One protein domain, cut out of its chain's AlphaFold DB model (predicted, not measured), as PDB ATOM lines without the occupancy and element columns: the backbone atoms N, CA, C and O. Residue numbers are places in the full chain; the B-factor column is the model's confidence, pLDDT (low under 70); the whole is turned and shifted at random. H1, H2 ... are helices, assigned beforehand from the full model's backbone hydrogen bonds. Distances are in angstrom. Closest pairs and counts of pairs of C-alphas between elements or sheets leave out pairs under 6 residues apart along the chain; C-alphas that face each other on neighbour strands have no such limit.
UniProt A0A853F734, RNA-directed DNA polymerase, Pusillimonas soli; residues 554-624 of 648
ATOM      1  N   LYS A 554      -7.523  54.644 -37.783       87.50
ATOM      2  CA  LYS A 554      -8.013  53.626 -38.742       87.50
ATOM      3  C   LYS A 554      -7.123  52.378 -38.759       87.50
ATOM      4  O   LYS A 554      -7.636  51.265 -38.840       87.50
ATOM      5  N   ALA A 555      -5.802  52.542 -38.655       88.81
ATOM      6  CA  ALA A 555      -4.850  51.439 -38.522       88.81
ATOM      7  C   ALA A 555      -4.473  51.205 -37.040       88.81
ATOM      8  O   ALA A 555      -3.939  52.124 -36.411       88.81
ATOM      9  N   PRO A 556      -4.694  50.001 -36.469       90.94
ATOM     10  CA  PRO A 556      -4.429  49.724 -35.056       90.94
ATOM     11  C   PRO A 556      -3.042  50.183 -34.606       90.94
ATOM     12  O   PRO A 556      -2.032  49.862 -35.225       90.94
ATOM     13  N   LEU A 557      -3.009  50.955 -33.517       94.69
ATOM     14  CA  LEU A 557      -1.803  51.498 -32.884       94.69
ATOM     15  C   LEU A 557      -0.903  52.377 -33.774       94.69
ATOM     16  O   LEU A 557       0.219  52.689 -33.370       94.69
ATOM     17  N   LEU A 558      -1.367  52.856 -34.934       94.31
ATOM     18  CA  LEU A 558      -0.577  53.756 -35.784       94.31
ATOM     19  C   LEU A 558      -0.145  55.033 -35.038       94.31
ATOM     20  O   LEU A 558       0.968  55.525 -35.221       94.31
ATOM     21  N   ASN A 559      -0.978  55.525 -34.124       95.00
ATOM     22  CA  ASN A 559      -0.672  56.656 -33.249       95.00
ATOM     23  C   ASN A 559       0.508  56.412 -32.289       95.00
ATOM     24  O   ASN A 559       1.120  57.381 -31.847       95.00
ATOM     25  N   PHE A 560       0.881  55.156 -32.014       96.56
ATOM     26  CA  PHE A 560       2.062  54.772 -31.219       96.56
ATOM     27  C   PHE A 560       3.358  54.716 -32.041       96.56
ATOM     28  O   PHE A 560       4.383  54.207 -31.581       96.56
ATOM     29  N   THR A 561       3.331  55.232 -33.265       95.31
ATOM     30  CA  THR A 561       4.495  55.322 -34.144       95.31
ATOM     31  C   THR A 561       4.969  56.770 -34.291       95.31
ATOM     32  O   THR A 561       4.319  57.718 -33.839       95.31
ATOM     33  N   THR A 562       6.107  56.938 -34.958       94.06
ATOM     34  CA  THR A 562       6.661  58.226 -35.388       94.06
ATOM     35  C   THR A 562       5.937  58.798 -36.613       94.06
ATOM     36  O   THR A 562       6.451  59.717 -37.245       94.06
ATOM     37  N   TYR A 563       4.798  58.225 -37.018       92.44
ATOM     38  CA  TYR A 563       4.014  58.728 -38.138       92.44
ATOM     39  C   TYR A 563       3.401  60.094 -37.809       92.44
ATOM     40  O   TYR A 563       2.772  60.271 -36.764       92.44
ATOM     41  N   THR A 564       3.590  61.056 -38.711       88.56
ATOM     42  CA  THR A 564       3.131  62.445 -38.557       88.56
ATOM     43  C   THR A 564       1.968  62.806 -39.479       88.56
ATOM     44  O   THR A 564       1.419  63.896 -39.350       88.56
ATOM     45  N   GLY A 565       1.573  61.918 -40.396       88.81
ATOM     46  CA  GLY A 565       0.438  62.146 -41.289       88.81
ATOM     47  C   GLY A 565      -0.923  61.825 -40.648       88.81
ATOM     48  O   GLY A 565      -1.012  61.656 -39.430       88.81
ATOM     49  N   PRO A 566      -2.002  61.781 -41.445       89.31
ATOM     50  CA  PRO A 566      -3.364  61.555 -40.956       89.31
ATOM     51  C   PRO A 566      -3.562  60.136 -40.401       89.31
ATOM     52  O   PRO A 566      -3.316  59.140 -41.076       89.31
ATOM     53  N   LEU A 567      -4.035  60.021 -39.161       90.12
ATOM     54  CA  LEU A 567      -4.241  58.743 -38.464       90.12
ATOM     55  C   LEU A 567      -5.516  58.004 -38.903       90.12
ATOM     56  O   LEU A 567      -5.738  56.861 -38.499       90.12
ATOM     57  N   ASN A 568      -6.337  58.638 -39.739       84.44
ATOM     58  CA  ASN A 568      -7.479  58.033 -40.418       84.44
ATOM     59  C   ASN A 568      -7.092  57.316 -41.733       84.44
ATOM     60  O   ASN A 568      -7.977  56.914 -42.482       84.44
ATOM     61  N   GLU A 569      -5.801  57.108 -42.021       80.62
ATOM     62  CA  GLU A 569      -5.311  56.303 -43.155       80.62
ATOM     63  C   GLU A 569      -5.108  54.814 -42.785       80.62
ATOM     64  O   GLU A 569      -4.780  54.479 -41.645       80.62
ATOM     65  N   ARG A 570      -5.280  53.893 -43.754       77.38
ATOM     66  CA  ARG A 570      -5.055  52.436 -43.553       77.38
ATOM     67  C   ARG A 570      -3.605  52.008 -43.738       77.38
ATOM     68  O   ARG A 570      -3.090  51.215 -42.950       77.38
ATOM     69  N   THR A 571      -2.974  52.502 -44.796       80.88
ATOM     70  CA  THR A 571      -1.666  52.023 -45.245       80.88
ATOM     71  C   THR A 571      -0.745  53.201 -45.483       80.88
ATOM     72  O   THR A 571      -1.113  54.160 -46.158       80.88
ATOM     73  N   LEU A 572       0.470  53.111 -44.953       84.81
ATOM     74  CA  LEU A 572       1.485  54.135 -45.137       84.81
ATOM     75  C   LEU A 572       2.271  53.910 -46.428       84.81
ATOM     76  O   LEU A 572       2.637  52.785 -46.763       84.81
ATOM     77  N   LYS A 573       2.642  55.004 -47.101       83.25
ATOM     78  CA  LYS A 573       3.617  54.960 -48.209       83.25
ATOM     79  C   LYS A 573       5.015  54.567 -47.732       83.25
ATOM     80  O   LYS A 573       5.787  53.974 -48.479       83.25
ATOM     81  N   THR A 574       5.361  54.943 -46.505       85.56
ATOM     82  CA  THR A 574       6.654  54.645 -45.891       85.56
ATOM     83  C   THR A 574       6.417  54.112 -44.484       85.56
ATOM     84  O   THR A 574       5.781  54.809 -43.690       85.56
ATOM     85  N   PRO A 575       6.920  52.909 -44.151       89.62
ATOM     86  CA  PRO A 575       6.743  52.342 -42.823       89.62
ATOM     87  C   PRO A 575       7.344  53.239 -41.735       89.62
ATOM     88  O   PRO A 575       8.490  53.689 -41.845       89.62
ATOM     89  N   ALA A 576       6.579  53.470 -40.673       93.56
ATOM     90  CA  ALA A 576       6.983  54.256 -39.519       93.56
ATOM     91  C   ALA A 576       7.789  53.416 -38.513       93.56
ATOM     92  O   ALA A 576       7.853  52.185 -38.582       93.56
ATOM     93  N   ARG A 577       8.422  54.079 -37.545       94.12
ATOM     94  CA  ARG A 577       9.055  53.412 -36.399       94.12
ATOM     95  C   ARG A 577       8.136  53.509 -35.196       94.12
ATOM     96  O   ARG A 577       7.379  54.465 -35.080       94.12
ATOM     97  N   ARG A 578       8.217  52.554 -34.271       94.19
ATOM     98  CA  ARG A 578       7.550  52.698 -32.970       94.19
ATOM     99  C   ARG A 578       8.087  53.920 -32.221       94.19
ATOM    100  O   ARG A 578       9.291  54.182 -32.245       94.19
ATOM    101  N   ASP A 579       7.205  54.626 -31.532       96.12
ATOM    102  CA  ASP A 579       7.556  55.760 -30.688       96.12
ATOM    103  C   ASP A 579       7.728  55.285 -29.240       96.12
ATOM    104  O   ASP A 579       6.777  54.877 -28.572       96.12
ATOM    105  N   ARG A 580       8.972  55.315 -28.747       95.12
ATOM    106  CA  ARG A 580       9.291  54.845 -27.394       95.12
ATOM    107  C   ARG A 580       8.623  55.704 -26.321       95.12
ATOM    108  O   ARG A 580       8.209  55.152 -25.305       95.12
ATOM    109  N   HIS A 581       8.520  57.015 -26.530       95.75
ATOM    110  CA  HIS A 581       7.946  57.923 -25.543       95.75
ATOM    111  C   HIS A 581       6.452  57.629 -25.359       95.75
ATOM    112  O   HIS A 581       6.005  57.404 -24.234       95.75
ATOM    113  N   LYS A 582       5.709  57.491 -26.465       96.94
ATOM    114  CA  LYS A 582       4.272  57.163 -26.433       96.94
ATOM    115  C   LYS A 582       3.969  55.800 -25.815       96.94
ATOM    116  O   LYS A 582       2.914  55.636 -25.205       96.94
ATOM    117  N   LEU A 583       4.866  54.824 -25.975       96.38
ATOM    118  CA  LEU A 583       4.734  53.511 -25.339       96.38
ATOM    119  C   LEU A 583       4.962  53.609 -23.826       96.38
ATOM    120  O   LEU A 583       4.086  53.222 -23.058       96.38
ATOM    121  N   VAL A 584       6.082  54.200 -23.397       94.81
ATOM    122  CA  VAL A 584       6.418  54.357 -21.967       94.81
ATOM    123  C   VAL A 584       5.316  55.104 -21.211       94.81
ATOM    124  O   VAL A 584       4.927  54.704 -20.108       94.81
ATOM    125  N   TRP A 585       4.778  56.154 -21.832       95.94
ATOM    126  CA  TRP A 585       3.738  57.013 -21.274       95.94
ATOM    127  C   TRP A 585       2.358  56.718 -21.852       95.94
ATOM    128  O   TRP A 585       1.538  57.622 -21.989       95.94
ATOM    129  N   THR A 586       2.068  55.466 -22.207       95.88
ATOM    130  CA  THR A 586       0.756  55.121 -22.770       95.88
ATOM    131  C   THR A 586      -0.395  55.541 -21.834       95.88
ATOM    132  O   THR A 586      -0.333  55.291 -20.625       95.88
ATOM    133  N   PRO A 587      -1.473  56.159 -22.357       95.31
ATOM    134  CA  PRO A 587      -2.648  56.504 -21.555       95.31
ATOM    135  C   PRO A 587      -3.558  55.297 -21.278       95.31
ATOM    136  O   PRO A 587      -4.442  55.365 -20.425       95.31
ATOM    137  N   ARG A 588      -3.398  54.193 -22.018       94.44
ATOM    138  CA  ARG A 588      -4.263  53.013 -21.914       94.44
ATOM    139  C   ARG A 588      -3.478  51.714 -22.007       94.44
ATOM    140  O   ARG A 588      -2.369  51.681 -22.535       94.44
ATOM    141  N   PHE A 589      -4.106  50.646 -21.534       93.12
ATOM    142  CA  PHE A 589      -3.621  49.293 -21.759       93.12
ATOM    143  C   PHE A 589      -3.693  48.970 -23.256       93.12
ATOM    144  O   PHE A 589      -4.672  49.337 -23.923       93.12
ATOM    145  N   LEU A 590      -2.649  48.325 -23.775       94.69
ATOM    146  CA  LEU A 590      -2.618  47.820 -25.146       94.69
ATOM    147  C   LEU A 590      -2.904  46.329 -25.130       94.69
ATOM    148  O   LEU A 590      -2.211  45.586 -24.435       94.69
ATOM    149  N   ASN A 591      -3.907  45.892 -25.884       94.12
ATOM    150  CA  ASN A 591      -4.158  44.467 -26.025       94.12
ATOM    151  C   ASN A 591      -3.138  43.859 -26.998       94.12
ATOM    152  O   ASN A 591      -2.657  44.525 -27.918       94.12
ATOM    153  N   PHE A 592      -2.763  42.600 -26.767       94.88
ATOM    154  CA  PHE A 592      -1.696  41.963 -27.541       94.88
ATOM    155  C   PHE A 592      -2.078  41.757 -29.015       94.88
ATOM    156  O   PHE A 592      -1.230  41.894 -29.894       94.88
ATOM    157  N   ASP A 593      -3.355  41.513 -29.302       93.88
ATOM    158  CA  ASP A 593      -3.907  41.459 -30.658       93.88
ATOM    159  C   ASP A 593      -3.724  42.786 -31.406       93.88
ATOM    160  O   ASP A 593      -3.336  42.776 -32.570       93.88
ATOM    161  N   GLU A 594      -3.878  43.936 -30.742       95.19
ATOM    162  CA  GLU A 594      -3.593  45.241 -31.351       95.19
ATOM    163  C   GLU A 594      -2.107  45.380 -31.728       95.19
ATOM    164  O   GLU A 594      -1.776  45.916 -32.788       95.19
ATOM    165  N   CYS A 595      -1.201  44.877 -30.878       96.06
ATOM    166  CA  CYS A 595       0.239  44.861 -31.149       96.06
ATOM    167  C   CYS A 595       0.586  43.950 -32.335       96.06
ATOM    168  O   CYS A 595       1.405  44.327 -33.174       96.06
ATOM    169  N   MET A 596      -0.064  42.788 -32.430       95.06
ATOM    170  CA  MET A 596       0.074  41.871 -33.562       95.06
ATOM    171  C   MET A 596      -0.463  42.496 -34.852       95.06
ATOM    172  O   MET A 596       0.224  42.477 -35.870       95.06
ATOM    173  N   LEU A 597      -1.641  43.125 -34.811       94.56
ATOM    174  CA  LEU A 597      -2.214  43.821 -35.965       94.56
ATOM    175  C   LEU A 597      -1.270  44.905 -36.492       94.56
ATOM    176  O   LEU A 597      -1.062  44.975 -37.699       94.56
ATOM    177  N   LEU A 598      -0.642  45.691 -35.610       94.75
ATOM    178  CA  LEU A 598       0.381  46.662 -36.009       94.75
ATOM    179  C   LEU A 598       1.591  45.981 -36.665       94.75
ATOM    180  O   LEU A 598       2.068  46.445 -37.699       94.75
ATOM    181  N   ALA A 599       2.090  44.885 -36.085       94.44
ATOM    182  CA  ALA A 599       3.255  44.168 -36.599       94.44
ATOM    183  C   ALA A 599       3.027  43.598 -38.012       94.44
ATOM    184  O   ALA A 599       3.933  43.628 -38.844       94.44
ATOM    185  N   TYR A 600       1.809  43.127 -38.296       92.81
ATOM    186  CA  TYR A 600       1.417  42.564 -39.592       92.81
ATOM    187  C   TYR A 600       0.853  43.588 -40.585       92.81
ATOM    188  O   TYR A 600       0.617  43.241 -41.741       92.81
ATOM    189  N   SER A 601       0.652  44.849 -40.191       91.19
ATOM    190  CA  SER A 601      -0.030  45.823 -41.055       91.19
ATOM    191  C   SER A 601       0.813  46.319 -42.236       91.19
ATOM    192  O   SER A 601       0.292  47.013 -43.106       91.19
ATOM    193  N   GLY A 602       2.126  46.062 -42.234       89.94
ATOM    194  CA  GLY A 602       3.076  46.654 -43.185       89.94
ATOM    195  C   GLY A 602       3.376  48.141 -42.941       89.94
ATOM    196  O   GLY A 602       4.185  48.727 -43.656       89.94
ATOM    197  N   ASN A 603       2.783  48.757 -41.908       92.06
ATOM    198  CA  ASN A 603       2.971  50.179 -41.593       92.06
ATOM    199  C   ASN A 603       4.187  50.448 -40.698       92.06
ATOM    200  O   ASN A 603       4.481  51.609 -40.415       92.06
ATOM    201  N   VAL A 604       4.895  49.413 -40.237       93.31
ATOM    202  CA  VAL A 604       6.021  49.544 -39.302       93.31
ATOM    203  C   VAL A 604       7.295  48.873 -39.797       93.31
ATOM    204  O   VAL A 604       7.275  47.860 -40.491       93.31
ATOM    205  N   GLN A 605       8.434  49.442 -39.408       91.50
ATOM    206  CA  GLN A 605       9.754  48.860 -39.650       91.50
ATOM    207  C   GLN A 605      10.048  47.769 -38.607       91.50
ATOM    208  O   GLN A 605      10.336  48.087 -37.454       91.50
ATOM    209  N   LEU A 606      10.016  46.496 -39.018       89.12
ATOM    210  CA  LEU A 606      10.335  45.348 -38.148       89.12
ATOM    211  C   LEU A 606      11.850  45.111 -37.983       89.12
ATOM    212  O   LEU A 606      12.313  44.613 -36.958       89.12
ATOM    213  N   GLY A 607      12.653  45.491 -38.982       86.81
ATOM    214  CA  GLY A 607      14.089  45.211 -38.988       86.81
ATOM    215  C   GLY A 607      14.369  43.709 -39.097       86.81
ATOM    216  O   GLY A 607      13.949  43.082 -40.062       86.81
ATOM    217  N   LYS A 608      15.107  43.148 -38.128       87.25
ATOM    218  CA  LYS A 608      15.417  41.705 -38.045       87.25
ATOM    219  C   LYS A 608      14.458  40.919 -37.138       87.25
ATOM    220  O   LYS A 608      14.597  39.706 -37.047       87.25
ATOM    221  N   ALA A 609      13.566  41.604 -36.424       89.12
ATOM    222  CA  ALA A 609      12.634  40.967 -35.500       89.12
ATOM    223  C   ALA A 609      11.504  40.276 -36.268       89.12
ATOM    224  O   ALA A 609      11.062  40.780 -37.306       89.12
ATOM    225  N   THR A 610      11.004  39.157 -35.741       92.44
ATOM    226  CA  THR A 610       9.739  38.599 -36.225       92.44
ATOM    227  C   THR A 610       8.578  39.535 -35.848       92.44
ATOM    228  O   THR A 610       8.712  40.345 -34.920       92.44
ATOM    229  N   PRO A 611       7.418  39.457 -36.527       93.19
ATOM    230  CA  PRO A 611       6.229  40.200 -36.108       93.19
ATOM    231  C   PRO A 611       5.835  39.922 -34.651       93.19
ATOM    232  O   PRO A 611       5.452  40.850 -33.939       93.19
ATOM    233  N   PHE A 612       5.994  38.675 -34.193       93.12
ATOM    234  CA  PHE A 612       5.729  38.279 -32.812       93.12
ATOM    235  C   PHE A 612       6.678  38.978 -31.829       93.12
ATOM    236  O   PHE A 612       6.212  39.647 -30.908       93.12
ATOM    237  N   ASP A 613       7.993  38.935 -32.073       93.38
ATOM    238  CA  ASP A 613       8.984  39.611 -31.218       93.38
ATOM    239  C   ASP A 613       8.747  41.126 -31.159       93.38
ATOM    240  O   ASP A 613       8.866  41.760 -30.104       93.38
ATOM    241  N   PHE A 614       8.387  41.727 -32.299       94.94
ATOM    242  CA  PHE A 614       8.027  43.138 -32.364       94.94
ATOM    243  C   PHE A 614       6.790  43.433 -31.508       94.94
ATOM    244  O   PHE A 614       6.819  44.372 -30.707       94.94
ATOM    245  N   ALA A 615       5.729  42.632 -31.643       95.44
ATOM    246  CA  ALA A 615       4.495  42.785 -30.880       95.44
ATOM    247  C   ALA A 615       4.730  42.615 -29.372       95.44
ATOM    248  O   ALA A 615       4.286  43.466 -28.600       95.44
ATOM    249  N   CYS A 616       5.492  41.598 -28.952       95.00
ATOM    250  CA  CYS A 616       5.915  41.406 -27.561       95.00
ATOM    251  C   CYS A 616       6.643  42.637 -27.031       95.00
ATOM    252  O   CYS A 616       6.292  43.165 -25.979       95.00
ATOM    253  N   SER A 617       7.593  43.167 -27.801       94.88
ATOM    254  CA  SER A 617       8.363  44.334 -27.383       94.88
ATOM    255  C   SER A 617       7.520  45.618 -27.295       94.88
ATOM    256  O   SER A 617       7.769  46.456 -26.427       94.88
ATOM    257  N   VAL A 618       6.522  45.797 -28.167       96.12
ATOM    258  CA  VAL A 618       5.553  46.909 -28.081       96.12
ATOM    259  C   VAL A 618       4.655  46.753 -26.851       96.12
ATOM    260  O   VAL A 618       4.492  47.711 -26.092       96.12
ATOM    261  N   PHE A 619       4.116  45.553 -26.632       96.12
ATOM    262  CA  PHE A 619       3.254  45.233 -25.497       96.12
ATOM    263  C   PHE A 619       3.975  45.459 -24.163       96.12
ATOM    264  O   PHE A 619       3.468  46.172 -23.298       96.12
ATOM    265  N   GLU A 620       5.185  44.921 -24.012       94.56
ATOM    266  CA  GLU A 620       5.998  45.057 -22.801       94.56
ATOM    267  C   GLU A 620       6.370  46.509 -22.510       94.56
ATOM    268  O   GLU A 620       6.270  46.955 -21.365       94.56
ATOM    269  N   ALA A 621       6.749  47.274 -23.538       93.81
ATOM    270  CA  ALA A 621       7.089  48.685 -23.378       93.81
ATOM    271  C   ALA A 621       5.900  49.515 -22.863       93.81
ATOM    272  O   ALA A 621       6.097  50.431 -22.065       93.81
ATOM    273  N   ALA A 622       4.680  49.190 -23.302       94.06
ATOM    274  CA  ALA A 622       3.464  49.896 -22.911       94.06
ATOM    275  C   ALA A 622       2.908  49.440 -21.551       94.06
ATOM    276  O   ALA A 622       2.575  50.258 -20.683       94.06
ATOM    277  N   ASN A 623       2.818  48.124 -21.354       92.69
ATOM    278  CA  ASN A 623       2.117  47.518 -20.226       92.69
ATOM    279  C   ASN A 623       3.041  47.179 -19.046       92.69
ATOM    280  O   ASN A 623       2.548  46.960 -17.942       92.69
ATOM    281  N   ARG A 624       4.369  47.213 -19.241       90.44
ATOM    282  CA  ARG A 624       5.413  46.920 -18.234       90.44
ATOM    283  C   ARG A 624       5.421  45.477 -17.717       90.44
ATOM    284  O   ARG A 624       5.972  45.208 -16.654       90.44
TER     285      ARG A 624
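Overview. This is residues 554 to 624 of the 648 residues of the protein "RNA-directed DNA polymerase" of Pusillimonas soli (UniProt A0A853F734). With little regular structure, this is a rounded body of loops and three helices: H2 and H3 form a helical hairpin on one side, short H1 packs on the later part of H3, and the looping residues 554 to 579 make much of the other side. The 71 printed residues hold H1, H2 and H3 in that order and no named strand; the class is all helix, with 27 residues in named elements. The whole is compact, with a radius of gyration of the C-alphas of 11.0 A and spans of 31 by 27 by 19 A.

Arrangement. After residues 554 to 579, H1, residues 580 to 584, touches residues 618 to 622 of H3, residues 611 to 623; the closest C-alphas, of Leu 583 and Ala 622, are 4.5 A apart. H1 is apart from H2, residues 592 to 600. H2 and H3 touch, their closest C-alphas, of Cys 595 and Ala 615, 4.7 A apart; this hairpin has a steep tilt of 44 degrees, opposite ways. In H1, H2 and H3 every O i to N i+4 pair is within hydrogen-bond range.

Along the chain. H1 begins at C-alpha 580 (9.291, 54.845, -27.394). H2 is 12.5 A long. H3, 18.0 A long, ends at C-alpha 623 (2.117, 47.518, -20.226).

Size, cuts and confidence. The C-alphas farthest apart, of Lys 573 and Arg 624, are 31.1 A apart. The printed part has no cut, both links are short, and no printed residue is under 70 in pLDDT.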